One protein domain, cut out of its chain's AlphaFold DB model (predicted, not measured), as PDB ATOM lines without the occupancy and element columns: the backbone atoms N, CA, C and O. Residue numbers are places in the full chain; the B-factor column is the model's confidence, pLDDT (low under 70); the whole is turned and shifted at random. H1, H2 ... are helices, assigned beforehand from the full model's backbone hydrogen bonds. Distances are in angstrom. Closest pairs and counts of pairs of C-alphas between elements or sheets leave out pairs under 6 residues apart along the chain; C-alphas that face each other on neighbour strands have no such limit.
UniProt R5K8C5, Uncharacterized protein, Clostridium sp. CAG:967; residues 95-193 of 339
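What this domain is: This is residues 95 to 193 of the 339 residues of an uncharacterized protein of Clostridium sp. CAG:967 (UniProt R5K8C5). The domain is a rod: long H1 with H6 packed on it makes one end, and a head of H2 and H5, with short H3 on H2 and short H4 just before H5, makes the other. The printed part has 99 residues with six named helices, H1 to H6 in chain order, and no named strand: all helix. It is loose, with a radius of gyration of the C-alphas of 17.2 A, spanning 54 by 23 by 18 A.

Where its parts are: H1, residues 95 to 121, runs 38.9 A from C-alpha 95 at (-7.879, 26.084, 73.125). H2 is residues 127 to 138, H3 147 to 150, H4 155 to 159. H5, residues 161 to 176, measures 22.1 A; H6, residues 180 to 192, ends at C-alpha 192 at (-4.974, 28.661, 63.451).

How they stand to each other: H5 is the hub. Its residues 171 to 175 touch H1, closest C-alphas Lys 115 and Ile 175, 6.1 A. H2 touches H5 at a steep tilt of 49 degrees, closest C-alphas Val 137 and Lys 165, 6.1 A. H4 and H5 only just touch, only at the corner, closest C-alphas Met 157 and Ala 164, 4.8 A. H2 touches H3, closest C-alphas Ala 132 and Val 149, 5.2 A. H6 touches H1, opposite ways, closest C-alphas Lys 107 and Ala 187, 5.6 A. Every O i to N i+4 pair is within hydrogen-bond range in H1, H2, H4, H5 and H6; H3 is too short for one.

The domain as a whole: The C-alphas farthest apart, of Asp 95 and Thr 143, are 54.4 A apart. The printed part has no cut, no link is long, and no printed residue is under 70 in pLDDT.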
ATOM      1  N   ASP A  95      -8.028  25.589  74.499       76.12
ATOM      2  CA  ASP A  95      -7.879  26.084  73.125       76.12
ATOM      3  C   ASP A  95      -7.000  25.145  72.290       76.12
ATOM      4  O   ASP A  95      -7.408  24.741  71.208       76.12
ATOM      5  N   ASP A  96      -5.863  24.689  72.827       77.56
ATOM      6  CA  ASP A  96      -4.985  23.718  72.158       77.56
ATOM      7  C   ASP A  96      -5.717  22.401  71.857       77.56
ATOM      8  O   ASP A  96      -5.586  21.837  70.770       77.56
ATOM      9  N   ALA A  97      -6.515  21.901  72.806       71.88
ATOM     10  CA  ALA A  97      -7.304  20.691  72.595       71.88
ATOM     11  C   ALA A  97      -8.370  20.883  71.501       71.88
ATOM     12  O   ALA A  97      -8.549  19.996  70.665       71.88
ATOM     13  N   ALA A  98      -9.045  22.036  71.481       73.88
ATOM     14  CA  ALA A  98     -10.012  22.375  70.438       73.88
ATOM     15  C   ALA A  98      -9.339  22.541  69.066       73.88
ATOM     16  O   ALA A  98      -9.854  22.040  68.067       73.88
ATOM     17  N   TYR A  99      -8.166  23.176  69.021       78.69
ATOM     18  CA  TYR A  99      -7.360  23.334  67.815       78.69
ATOM     19  C   TYR A  99      -6.993  21.981  67.200       78.69
ATOM     20  O   TYR A  99      -7.162  21.797  65.998       78.69
ATOM     21  N   GLN A 100      -6.534  21.017  68.004       77.75
ATOM     22  CA  GLN A 100      -6.154  19.694  67.495       77.75
ATOM     23  C   GLN A 100      -7.352  18.917  66.927       77.75
ATOM     24  O   GLN A 100      -7.220  18.276  65.882       77.75
ATOM     25  N   ASP A 101      -8.522  18.995  67.571       76.00
ATOM     26  CA  ASP A 101      -9.752  18.364  67.068       76.00
ATOM     27  C   ASP A 101     -10.183  18.976  65.725       76.00
ATOM     28  O   ASP A 101     -10.411  18.272  64.738       76.00
ATOM     29  N   ALA A 102     -10.189  20.307  65.653       76.38
ATOM     30  CA  ALA A 102     -10.540  21.040  64.445       76.38
ATOM     31  C   ALA A 102      -9.536  20.831  63.306       76.38
ATOM     32  O   ALA A 102      -9.931  20.687  62.148       76.38
ATOM     33  N   LEU A 103      -8.241  20.766  63.624       79.12
ATOM     34  CA  LEU A 103      -7.187  20.486  62.658       79.12
ATOM     35  C   LEU A 103      -7.375  19.110  62.029       79.12
ATOM     36  O   LEU A 103      -7.263  18.977  60.811       79.12
ATOM     37  N   LYS A 104      -7.697  18.096  62.839       79.88
ATOM     38  CA  LYS A 104      -7.998  16.754  62.340       79.88
ATOM     39  C   LYS A 104      -9.193  16.780  61.388       79.88
ATOM     40  O   LYS A 104      -9.059  16.353  60.246       79.88
ATOM     41  N   GLY A 105     -10.316  17.354  61.825       78.81
ATOM     42  CA  GLY A 105     -11.516  17.462  60.995       78.81
ATOM     43  C   GLY A 105     -11.259  18.192  59.673       78.81
ATOM     44  O   GLY A 105     -11.723  17.748  58.623       78.81
ATOM     45  N   LYS A 106     -10.460  19.269  59.693       83.88
ATOM     46  CA  LYS A 106     -10.153  20.039  58.481       83.88
ATOM     47  C   LYS A 106      -9.200  19.314  57.532       83.88
ATOM     48  O   LYS A 106      -9.382  19.405  56.319       83.88
ATOM     49  N   LYS A 107      -8.212  18.580  58.055       82.06
ATOM     50  CA  LYS A 107      -7.335  17.718  57.242       82.06
ATOM     51  C   LYS A 107      -8.141  16.633  56.534       82.06
ATOM     52  O   LYS A 107      -7.966  16.462  55.330       82.06
ATOM     53  N   ASP A 108      -9.040  15.966  57.256       81.25
ATOM     54  CA  ASP A 108      -9.904  14.923  56.697       81.25
ATOM     55  C   ASP A 108     -10.800  15.497  55.586       81.25
ATOM     56  O   ASP A 108     -10.821  14.966  54.479       81.25
ATOM     57  N   GLU A 109     -11.454  16.640  55.829       87.38
ATOM     58  CA  GLU A 109     -12.281  17.334  54.830       87.38
ATOM     59  C   GLU A 109     -11.491  17.670  53.551       87.38
ATOM     60  O   GLU A 109     -11.921  17.356  52.438       87.38
ATOM     61  N   LEU A 110     -10.319  18.301  53.691       85.94
ATOM     62  CA  LEU A 110      -9.497  18.708  52.550       85.94
ATOM     63  C   LEU A 110      -8.934  17.507  51.782       85.94
ATOM     64  O   LEU A 110      -8.897  17.542  50.549       85.94
ATOM     65  N   LEU A 111      -8.531  16.443  52.480       87.12
ATOM     66  CA  LEU A 111      -8.050  15.214  51.856       87.12
ATOM     67  C   LEU A 111      -9.169  14.494  51.102       87.12
ATOM     68  O   LEU A 111      -8.963  14.105  49.951       87.12
ATOM     69  N   THR A 112     -10.354  14.360  51.699       87.94
ATOM     70  CA  THR A 112     -11.528  13.792  51.024       87.94
ATOM     71  C   THR A 112     -11.869  14.587  49.767       87.94
ATOM     72  O   THR A 112     -12.047  13.993  48.705       87.94
ATOM     73  N   ASN A 113     -11.865  15.920  49.834       91.25
ATOM     74  CA  ASN A 113     -12.121  16.771  48.670       91.25
ATOM     75  C   ASN A 113     -11.049  16.615  47.579       91.25
ATOM     76  O   ASN A 113     -11.375  16.588  46.391       91.25
ATOM     77  N   ALA A 114      -9.771  16.516  47.953       90.56
ATOM     78  CA  ALA A 114      -8.682  16.303  47.002       90.56
ATOM     79  C   ALA A 114      -8.813  14.951  46.287       90.56
ATOM     80  O   ALA A 114      -8.713  14.892  45.061       90.56
ATOM     81  N   LYS A 115      -9.107  13.882  47.033       92.38
ATOM     82  CA  LYS A 115      -9.353  12.555  46.462       92.38
ATOM     83  C   LYS A 115     -10.584  12.544  45.567       92.38
ATOM     84  O   LYS A 115     -10.504  12.021  44.462       92.38
ATOM     85  N   GLN A 116     -11.685  13.167  45.989       92.88
ATOM     86  CA  GLN A 116     -12.908  13.226  45.189       92.88
ATOM     87  C   GLN A 116     -12.661  13.884  43.827       92.88
ATOM     88  O   GLN A 116     -13.086  13.343  42.815       92.88
ATOM     89  N   LYS A 117     -11.873  14.967  43.765       94.81
ATOM     90  CA  LYS A 117     -11.481  15.590  42.486       94.81
ATOM     91  C   LYS A 117     -10.757  14.619  41.547       94.81
ATOM     92  O   LYS A 117     -10.977  14.660  40.338       94.81
ATOM     93  N   VAL A 118      -9.890  13.759  42.087       95.56
ATOM     94  CA  VAL A 118      -9.216  12.718  41.296       95.56
ATOM     95  C   VAL A 118     -10.222  11.663  40.841       95.56
ATOM     96  O   VAL A 118     -10.246  11.309  39.666       95.56
ATOM     97  N   LEU A 119     -11.086  11.185  41.734       94.75
ATOM     98  CA  LEU A 119     -12.106  10.188  41.404       94.75
ATOM     99  C   LEU A 119     -13.064  10.690  40.309       94.75
ATOM    100  O   LEU A 119     -13.276   9.989  39.315       94.75
ATOM    101  N   ASP A 120     -13.533  11.933  40.416       95.31
ATOM    102  CA  ASP A 120     -14.409  12.583  39.437       95.31
ATOM    103  C   ASP A 120     -13.754  12.658  38.048       95.31
ATOM    104  O   ASP A 120     -14.392  12.337  37.040       95.31
ATOM    105  N   LYS A 121     -12.453  12.989  37.978       96.31
ATOM    106  CA  LYS A 121     -11.663  12.995  36.728       96.31
ATOM    107  C   LYS A 121     -11.708  11.638  36.015       96.31
ATOM    108  O   LYS A 121     -11.744  11.594  34.784       96.31
ATOM    109  N   TYR A 122     -11.738  10.540  36.768       94.56
ATOM    110  CA  TYR A 122     -11.796   9.174  36.236       94.56
ATOM    111  C   TYR A 122     -13.211   8.583  36.184       94.56
ATOM    112  O   TYR A 122     -13.363   7.410  35.829       94.56
ATOM    113  N   LYS A 123     -14.243   9.396  36.460       93.50
ATOM    114  CA  LYS A 123     -15.657   8.989  36.525       93.50
ATOM    115  C   LYS A 123     -15.902   7.870  37.544       93.50
ATOM    116  O   LYS A 123     -16.695   6.963  37.300       93.50
ATOM    117  N   ILE A 124     -15.191   7.928  38.662       93.88
ATOM    118  CA  ILE A 124     -15.361   7.043  39.809       93.88
ATOM    119  C   ILE A 124     -16.104   7.844  40.875       93.88
ATOM    120  O   ILE A 124     -15.701   8.946  41.219       93.88
ATOM    121  N   LYS A 125     -17.217   7.311  41.369       92.94
ATOM    122  CA  LYS A 125     -18.133   8.017  42.266       92.94
ATOM    123  C   LYS A 125     -17.517   8.295  43.635       92.94
ATOM    124  O   LYS A 125     -17.687   9.386  44.161       92.94
ATOM    125  N   ASP A 126     -16.861   7.303  44.227       91.88
ATOM    126  CA  ASP A 126     -16.318   7.370  45.583       91.88
ATOM    127  C   ASP A 126     -15.232   6.297  45.802       91.88
ATOM    128  O   ASP A 126     -14.987   5.436  44.949       91.88
ATOM    129  N   GLU A 127     -14.563   6.342  46.959       90.56
ATOM    130  CA  GLU A 127     -13.531   5.361  47.324       90.56
ATOM    131  C   GLU A 127     -14.072   3.921  47.390       90.56
ATOM    132  O   GLU A 127     -13.334   2.976  47.110       90.56
ATOM    133  N   LYS A 128     -15.363   3.723  47.707       94.06
ATOM    134  CA  LYS A 128     -15.961   2.378  47.738       94.06
ATOM    135  C   LYS A 128     -16.055   1.802  46.330       94.06
ATOM    136  O   LYS A 128     -15.745   0.627  46.135       94.06
ATOM    137  N   GLN A 129     -16.439   2.618  45.352       94.31
ATOM    138  CA  GLN A 129     -16.439   2.230  43.947       94.31
ATOM    139  C   GLN A 129     -15.014   1.982  43.432       94.31
ATOM    140  O   GLN A 129     -14.805   0.998  42.726       94.31
ATOM    141  N   LEU A 130     -14.025   2.797  43.820       93.81
ATOM    142  CA  LEU A 130     -12.615   2.551  43.480       93.81
ATOM    143  C   LEU A 130     -12.147   1.172  43.977       93.81
ATOM    144  O   LEU A 130     -11.590   0.391  43.204       93.81
ATOM    145  N   GLU A 131     -12.406   0.846  45.245       94.75
ATOM    146  CA  GLU A 131     -12.039  -0.448  45.832       94.75
ATOM    147  C   GLU A 131     -12.818  -1.619  45.212       94.75
ATOM    148  O   GLU A 131     -12.264  -2.703  45.014       94.75
ATOM    149  N   ALA A 132     -14.082  -1.416  44.835       94.50
ATOM    150  CA  ALA A 132     -14.846  -2.413  44.093       94.50
ATOM    151  C   ALA A 132     -14.247  -2.675  42.700       94.50
ATOM    152  O   ALA A 132     -14.056  -3.834  42.325       94.50
ATOM    153  N   ILE A 133     -13.870  -1.621  41.965       94.19
ATOM    154  CA  ILE A 133     -13.175  -1.728  40.672       94.19
ATOM    155  C   ILE A 133     -11.834  -2.451  40.850       94.19
ATOM    156  O   ILE A 133     -11.507  -3.332  40.059       94.19
ATOM    157  N   LYS A 134     -11.079  -2.145  41.910       95.06
ATOM    158  CA  LYS A 134      -9.812  -2.815  42.238       95.06
ATOM    159  C   LYS A 134      -9.983  -4.313  42.459       95.06
ATOM    160  O   LYS A 134      -9.265  -5.102  41.843       95.06
ATOM    161  N   LYS A 135     -10.966  -4.717  43.269       94.44
ATOM    162  CA  LYS A 135     -11.312  -6.133  43.478       94.44
ATOM    163  C   LYS A 135     -11.763  -6.804  42.182       94.44
ATOM    164  O   LYS A 135     -11.361  -7.929  41.914       94.44
ATOM    165  N   PHE A 136     -12.549  -6.111  41.360       93.06
ATOM    166  CA  PHE A 136     -13.029  -6.630  40.081       93.06
ATOM    167  C   PHE A 136     -11.908  -6.856  39.061       93.06
ATOM    168  O   PHE A 136     -11.859  -7.900  38.412       93.06
ATOM    169  N   VAL A 137     -10.992  -5.895  38.932       92.31
ATOM    170  CA  VAL A 137      -9.839  -5.981  38.026       92.31
ATOM    171  C   VAL A 137      -8.831  -7.034  38.498       92.31
ATOM    172  O   VAL A 137      -8.220  -7.692  37.659       92.31
ATOM    173  N   GLY A 138      -8.662  -7.195  39.815       89.62
ATOM    174  CA  GLY A 138      -7.719  -8.143  40.417       89.62
ATOM    175  C   GLY A 138      -8.232  -9.576  40.591       89.62
ATOM    176  O   GLY A 138      -7.443 -10.445  40.945       89.62
ATOM    177  N   ALA A 139      -9.522  -9.845  40.371       90.56
ATOM    178  CA  ALA A 139     -10.086 -11.181  40.547       90.56
ATOM    179  C   ALA A 139      -9.705 -12.130  39.401       90.56
ATOM    180  O   ALA A 139      -9.938 -11.823  38.229       90.56
ATOM    181  N   GLU A 140      -9.197 -13.315  39.755       84.75
ATOM    182  CA  GLU A 140      -8.941 -14.411  38.810       84.75
ATOM    183  C   GLU A 140     -10.243 -14.932  38.186       84.75
ATOM    184  O   GLU A 140     -10.329 -15.124  36.976       84.75
ATOM    185  N   ASP A 141     -11.279 -15.093  39.016       86.88
ATOM    186  CA  ASP A 141     -12.622 -15.487  38.602       86.88
ATOM    187  C   ASP A 141     -13.653 -14.475  39.110       86.88
ATOM    188  O   ASP A 141     -14.036 -14.444  40.281       86.88
ATOM    189  N   ARG A 142     -14.117 -13.629  38.192       83.88
ATOM    190  CA  ARG A 142     -15.045 -12.528  38.483       83.88
ATOM    191  C   ARG A 142     -16.452 -13.010  38.821       83.88
ATOM    192  O   ARG A 142     -17.208 -12.252  39.419       83.88
ATOM    193  N   THR A 143     -16.803 -14.246  38.462       81.94
ATOM    194  CA  THR A 143     -18.127 -14.820  38.753       81.94
ATOM    195  C   THR A 143     -18.303 -15.153  40.233       81.94
ATOM    196  O   THR A 143     -19.429 -15.255  40.712       81.94
ATOM    197  N   LYS A 144     -17.191 -15.256  40.973       89.19
ATOM    198  CA  LYS A 144     -17.158 -15.503  42.420       89.19
ATOM    199  C   LYS A 144     -17.143 -14.228  43.258       89.19
ATOM    200  O   LYS A 144     -17.096 -14.307  44.484       89.19
ATOM    201  N   LEU A 145     -17.143 -13.052  42.627       90.06
ATOM    202  CA  LEU A 145     -17.192 -11.798  43.365       90.06
ATOM    203  C   LEU A 145     -18.577 -11.609  44.000       90.06
ATOM    204  O   LEU A 145     -19.585 -11.873  43.342       90.06
ATOM    205  N   PRO A 146     -18.644 -11.118  45.251       91.69
ATOM    206  CA  PRO A 146     -19.914 -10.810  45.896       91.69
ATOM    207  C   PRO A 146     -20.730  -9.818  45.068       91.69
ATOM    208  O   PRO A 146     -20.173  -8.897  44.455       91.69
ATOM    209  N   LYS A 147     -22.056  -9.973  45.084       90.44
ATOM    210  CA  LYS A 147     -22.963  -9.098  44.334       90.44
ATOM    211  C   LYS A 147     -22.804  -7.636  44.761       90.44
ATOM    212  O   LYS A 147     -22.805  -6.749  43.918       90.44
ATOM    213  N   GLU A 148     -22.528  -7.401  46.039       89.94
ATOM    214  CA  GLU A 148     -22.279  -6.085  46.626       89.94
ATOM    215  C   GLU A 148     -21.033  -5.402  46.040       89.94
ATOM    216  O   GLU A 148     -20.974  -4.177  45.977       89.94
ATOM    217  N   VAL A 149     -20.031  -6.175  45.603       89.25
ATOM    218  CA  VAL A 149     -18.858  -5.646  44.890       89.25
ATOM    219  C   VAL A 149     -19.217  -5.384  43.432       89.25
ATOM    220  O   VAL A 149     -18.899  -4.319  42.910       89.25
ATOM    221  N   LEU A 150     -19.894  -6.331  42.779       88.56
ATOM    222  CA  LEU A 150     -20.255  -6.229  41.365       88.56
ATOM    223  C   LEU A 150     -21.203  -5.061  41.079       88.56
ATOM    224  O   LEU A 150     -21.017  -4.392  40.064       88.56
ATOM    225  N   ASP A 151     -22.172  -4.796  41.956       93.00
ATOM    226  CA  ASP A 151     -23.152  -3.708  41.828       93.00
ATOM    227  C   ASP A 151     -22.510  -2.315  41.931       93.00
ATOM    228  O   ASP A 151     -23.067  -1.334  41.440       93.00
ATOM    229  N   LEU A 152     -21.317  -2.220  42.528       93.31
ATOM    230  CA  LEU A 152     -20.559  -0.974  42.612       93.31
ATOM    231  C   LEU A 152     -19.682  -0.723  41.380       93.31
ATOM    232  O   LEU A 152     -19.250   0.411  41.191       93.31
ATOM    233  N   VAL A 153     -19.417  -1.720  40.529       91.69
ATOM    234  CA  VAL A 153     -18.577  -1.546  39.331       91.69
ATOM    235  C   VAL A 153     -19.419  -0.995  38.171       91.69
ATOM    236  O   VAL A 153     -20.404  -1.630  37.796       91.69
ATOM    237  N   PRO A 154     -19.029   0.136  37.549       91.69
ATOM    238  CA  PRO A 154     -19.734   0.684  36.389       91.69
ATOM    239  C   PRO A 154     -19.845  -0.306  35.223       91.69
ATOM    240  O   PRO A 154     -18.894  -1.030  34.920       91.69
ATOM    241  N   ASP A 155     -20.981  -0.302  34.521       91.94
ATOM    242  CA  ASP A 155     -21.251  -1.216  33.399       91.94
ATOM    243  C   ASP A 155     -20.207  -1.148  32.285       91.94
ATOM    244  O   ASP A 155     -19.769  -2.182  31.778       91.94
ATOM    245  N   ASP A 156     -19.744   0.054  31.940       90.25
ATOM    246  CA  ASP A 156     -18.714   0.247  30.920       90.25
ATOM    247  C   ASP A 156     -17.369  -0.376  31.334       90.25
ATOM    248  O   ASP A 156     -16.640  -0.918  30.498       90.25
ATOM    249  N   MET A 157     -17.059  -0.364  32.633       90.38
ATOM    250  CA  MET A 157     -15.866  -0.995  33.201       90.38
ATOM    251  C   MET A 157     -16.011  -2.519  33.324       90.38
ATOM    252  O   MET A 157     -15.029  -3.245  33.131       90.38
ATOM    253  N   ARG A 158     -17.228  -3.022  33.583       88.81
ATOM    254  CA  ARG A 158     -17.537  -4.461  33.540       88.81
ATOM    255  C   ARG A 158     -17.361  -5.014  32.125       88.81
ATOM    256  O   ARG A 158     -16.711  -6.046  31.954       88.81
ATOM    257  N   ALA A 159     -17.870  -4.296  31.126       89.69
ATOM    258  CA  ALA A 159     -17.785  -4.671  29.716       89.69
ATOM    259  C   ALA A 159     -16.358  -4.577  29.145       89.69
ATOM    260  O   ALA A 159     -15.995  -5.362  28.271       89.69
ATOM    261  N   ASN A 160     -15.527  -3.649  29.640       91.12
ATOM    262  CA  ASN A 160     -14.151  -3.467  29.173       91.12
ATOM    263  C   ASN A 160     -13.139  -3.423  30.326       91.12
ATOM    264  O   ASN A 160     -12.695  -2.364  30.778       91.12
ATOM    265  N   THR A 161     -12.693  -4.602  30.761       87.12
ATOM    266  CA  THR A 161     -11.804  -4.707  31.926       87.12
ATOM    267  C   THR A 161     -10.397  -4.160  31.689       87.12
ATOM    268  O   THR A 161      -9.749  -3.725  32.637       87.12
ATOM    269  N   LYS A 162      -9.911  -4.127  30.439       90.19
ATOM    270  CA  LYS A 162      -8.630  -3.472  30.121       90.19
ATOM    271  C   LYS A 162      -8.726  -1.966  30.368       90.19
ATOM    272  O   LYS A 162      -7.856  -1.403  31.022       90.19
ATOM    273  N   ALA A 163      -9.805  -1.331  29.907       88.44
ATOM    274  CA  ALA A 163     -10.053   0.084  30.171       88.44
ATOM    275  C   ALA A 163     -10.278   0.360  31.668       88.44
ATOM    276  O   ALA A 163      -9.762   1.350  32.184       88.44
ATOM    277  N   ALA A 164     -10.983  -0.532  32.375       91.44
ATOM    278  CA  ALA A 164     -11.149  -0.447  33.827       91.44
ATOM    279  C   ALA A 164      -9.799  -0.471  34.560       91.44
ATOM    280  O   ALA A 164      -9.562   0.367  35.427       91.44
ATOM    281  N   LYS A 165      -8.887  -1.374  34.163       94.06
ATOM    282  CA  LYS A 165      -7.532  -1.463  34.721       94.06
ATOM    283  C   LYS A 165      -6.735  -0.175  34.506       94.06
ATOM    284  O   LYS A 165      -6.188   0.349  35.466       94.06
ATOM    285  N   VAL A 166      -6.740   0.378  33.292       94.38
ATOM    286  CA  VAL A 166      -6.037   1.640  32.989       94.38
ATOM    287  C   VAL A 166      -6.576   2.803  33.827       94.38
ATOM    288  O   VAL A 166      -5.798   3.577  34.379       94.38
ATOM    289  N   ARG A 167      -7.905   2.931  33.956       93.44
ATOM    290  CA  ARG A 167      -8.518   3.987  34.782       93.44
ATOM    291  C   ARG A 167      -8.209   3.805  36.266       93.44
ATOM    292  O   ARG A 167      -7.899   4.788  36.927       93.44
ATOM    293  N   LEU A 168      -8.263   2.573  36.772       95.00
ATOM    294  CA  LEU A 168      -7.908   2.240  38.151       95.00
ATOM    295  C   LEU A 168      -6.449   2.599  38.456       95.00
ATOM    296  O   LEU A 168      -6.182   3.240  39.468       95.00
ATOM    297  N   GLU A 169      -5.516   2.192  37.593       95.06
ATOM    298  CA  GLU A 169      -4.086   2.478  37.754       95.06
ATOM    299  C   GLU A 169      -3.820   3.985  37.724       95.06
ATOM    300  O   GLU A 169      -3.116   4.497  38.591       95.06
ATOM    301  N   ALA A 170      -4.445   4.711  36.791       95.56
ATOM    302  CA  ALA A 170      -4.323   6.161  36.699       95.56
ATOM    303  C   ALA A 170      -4.915   6.880  37.925       95.56
ATOM    304  O   ALA A 170      -4.247   7.725  38.511       95.56
ATOM    305  N   ALA A 171      -6.121   6.506  38.368       94.62
ATOM    306  CA  ALA A 171      -6.736   7.073  39.568       94.62
ATOM    307  C   ALA A 171      -5.908   6.783  40.827       94.62
ATOM    308  O   ALA A 171      -5.700   7.671  41.648       94.62
ATOM    309  N   THR A 172      -5.394   5.557  40.967       94.44
ATOM    310  CA  THR A 172      -4.552   5.162  42.108       94.44
ATOM    311  C   THR A 172      -3.245   5.948  42.125       94.44
ATOM    312  O   THR A 172      -2.828   6.415  43.183       94.44
ATOM    313  N   LYS A 173      -2.616   6.130  40.957       95.69
ATOM    314  CA  LYS A 173      -1.398   6.931  40.815       95.69
ATOM    315  C   LYS A 173      -1.645   8.395  41.183       95.69
ATOM    316  O   LYS A 173      -0.941   8.920  42.037       95.69
ATOM    317  N   ASP A 174      -2.663   9.026  40.605       93.94
ATOM    318  CA  ASP A 174      -2.982  10.432  40.876       93.94
ATOM    319  C   ASP A 174      -3.375  10.659  42.352       93.94
ATOM    320  O   ASP A 174      -3.019  11.683  42.929       93.94
ATOM    321  N   ILE A 175      -4.062   9.700  42.993       93.06
ATOM    322  CA  ILE A 175      -4.341   9.743  44.441       93.06
ATOM    323  C   ILE A 175      -3.040   9.671  45.252       93.06
ATOM    324  O   ILE A 175      -2.902  10.397  46.235       93.06
ATOM    325  N   ALA A 176      -2.087   8.823  44.855       91.31
ATOM    326  CA  ALA A 176      -0.792   8.708  45.527       91.31
ATOM    327  C   ALA A 176       0.085   9.965  45.361       91.31
ATOM    328  O   ALA A 176       0.932  10.234  46.209       91.31
ATOM    329  N   GLU A 177      -0.133  10.752  44.305       94.00
ATOM    330  CA  GLU A 177       0.556  12.027  44.058       94.00
ATOM    331  C   GLU A 177      -0.067  13.222  44.812       94.00
ATOM    332  O   GLU A 177       0.465  14.336  44.756       94.00
ATOM    333  N   ILE A 178      -1.169  13.023  45.550       87.38
ATOM    334  CA  ILE A 178      -1.750  14.072  46.398       87.38
ATOM    335  C   ILE A 178      -0.733  14.485  47.469       87.38
ATOM    336  O   ILE A 178      -0.329  13.701  48.327       87.38
ATOM    337  N   LYS A 179      -0.368  15.768  47.464       90.31
ATOM    338  CA  LYS A 179       0.572  16.360  48.421       90.31
ATOM    339  C   LYS A 179      -0.087  16.574  49.786       90.31
ATOM    340  O   LYS A 179      -0.599  17.653  50.085       90.31
ATOM    341  N   VAL A 180      -0.065  15.541  50.626       84.62
ATOM    342  CA  VAL A 180      -0.638  15.568  51.988       84.62
ATOM    343  C   VAL A 180      -0.023  16.672  52.860       84.62
ATOM    344  O   VAL A 180      -0.724  17.275  53.675       84.62
ATOM    345  N   ASP A 181       1.252  17.002  52.651       81.94
ATOM    346  CA  ASP A 181       1.924  18.093  53.367       81.94
ATOM    347  C   ASP A 181       1.333  19.468  53.038       81.94
ATOM    348  O   ASP A 181       1.164  20.301  53.930       81.94
ATOM    349  N   ASP A 182       0.965  19.709  51.777       89.31
ATOM    350  CA  ASP A 182       0.340  20.969  51.364       89.31
ATOM    351  C   ASP A 182      -1.079  21.082  51.941       89.31
ATOM    352  O   ASP A 182      -1.471  22.141  52.431       89.31
ATOM    353  N   ILE A 183      -1.819  19.966  51.974       82.50
ATOM    354  CA  ILE A 183      -3.127  19.880  52.644       82.50
ATOM    355  C   ILE A 183      -2.991  20.178  54.139       82.50
ATOM    356  O   ILE A 183      -3.790  20.930  54.698       82.50
ATOM    357  N   THR A 184      -1.969  19.617  54.786       81.50
ATOM    358  CA  THR A 184      -1.695  19.846  56.207       81.50
ATOM    359  C   THR A 184      -1.419  21.320  56.486       81.50
ATOM    360  O   THR A 184      -2.055  21.885  57.375       81.50
ATOM    361  N   LYS A 185      -0.550  21.961  55.701       81.94
ATOM    362  CA  LYS A 185      -0.233  23.390  55.854       81.94
ATOM    363  C   LYS A 185      -1.457  24.281  55.656       81.94
ATOM    364  O   LYS A 185      -1.645  25.236  56.408       81.94
ATOM    365  N   GLU A 186      -2.305  23.980  54.672       82.69
ATOM    366  CA  GLU A 186      -3.529  24.757  54.455       82.69
ATOM    367  C   GLU A 186      -4.535  24.551  55.598       82.69
ATOM    368  O   GLU A 186      -5.104  25.525  56.088       82.69
ATOM    369  N   ALA A 187      -4.699  23.322  56.099       78.12
ATOM    370  CA  ALA A 187      -5.536  23.059  57.269       78.12
ATOM    371  C   ALA A 187      -5.048  23.837  58.506       78.12
ATOM    372  O   ALA A 187      -5.845  24.494  59.177       78.12
ATOM    373  N   GLU A 188      -3.743  23.828  58.781       81.88
ATOM    374  CA  GLU A 188      -3.140  24.575  59.893       81.88
ATOM    375  C   GLU A 188      -3.369  26.080  59.759       81.88
ATOM    376  O   GLU A 188      -3.764  26.741  60.724       81.88
ATOM    377  N   LYS A 189      -3.178  26.630  58.559       83.06
ATOM    378  CA  LYS A 189      -3.420  28.045  58.261       83.06
ATOM    379  C   LYS A 189      -4.884  28.441  58.449       83.06
ATOM    380  O   LYS A 189      -5.147  29.539  58.933       83.06
ATOM    381  N   LEU A 190      -5.829  27.585  58.067       82.44
ATOM    382  CA  LEU A 190      -7.256  27.863  58.223       82.44
ATOM    383  C   LEU A 190      -7.681  27.802  59.693       82.44
ATOM    384  O   LEU A 190      -8.312  28.733  60.180       82.44
ATOM    385  N   VAL A 191      -7.293  26.746  60.410       80.75
ATOM    386  CA  VAL A 191      -7.730  26.521  61.798       80.75
ATOM    387  C   VAL A 191      -7.018  27.458  62.781       80.75
ATOM    388  O   VAL A 191      -7.618  27.910  63.754       80.75
ATOM    389  N   SER A 192      -5.750  27.809  62.535       78.69
ATOM    390  CA  SER A 192      -4.974  28.661  63.451       78.69
ATOM    391  C   SER A 192      -5.577  30.053  63.660       78.69
ATOM    392  O   SER A 192      -5.457  30.589  64.762       78.69
ATOM    393  N   LYS A 193      -6.276  30.612  62.664       78.94
ATOM    394  CA  LYS A 193      -6.923  31.937  62.740       78.94
ATOM    395  C   LYS A 193      -7.975  32.051  63.843       78.94
ATOM    396  O   LYS A 193      -8.264  33.151  64.324       78.94
TER     397      LYS A 193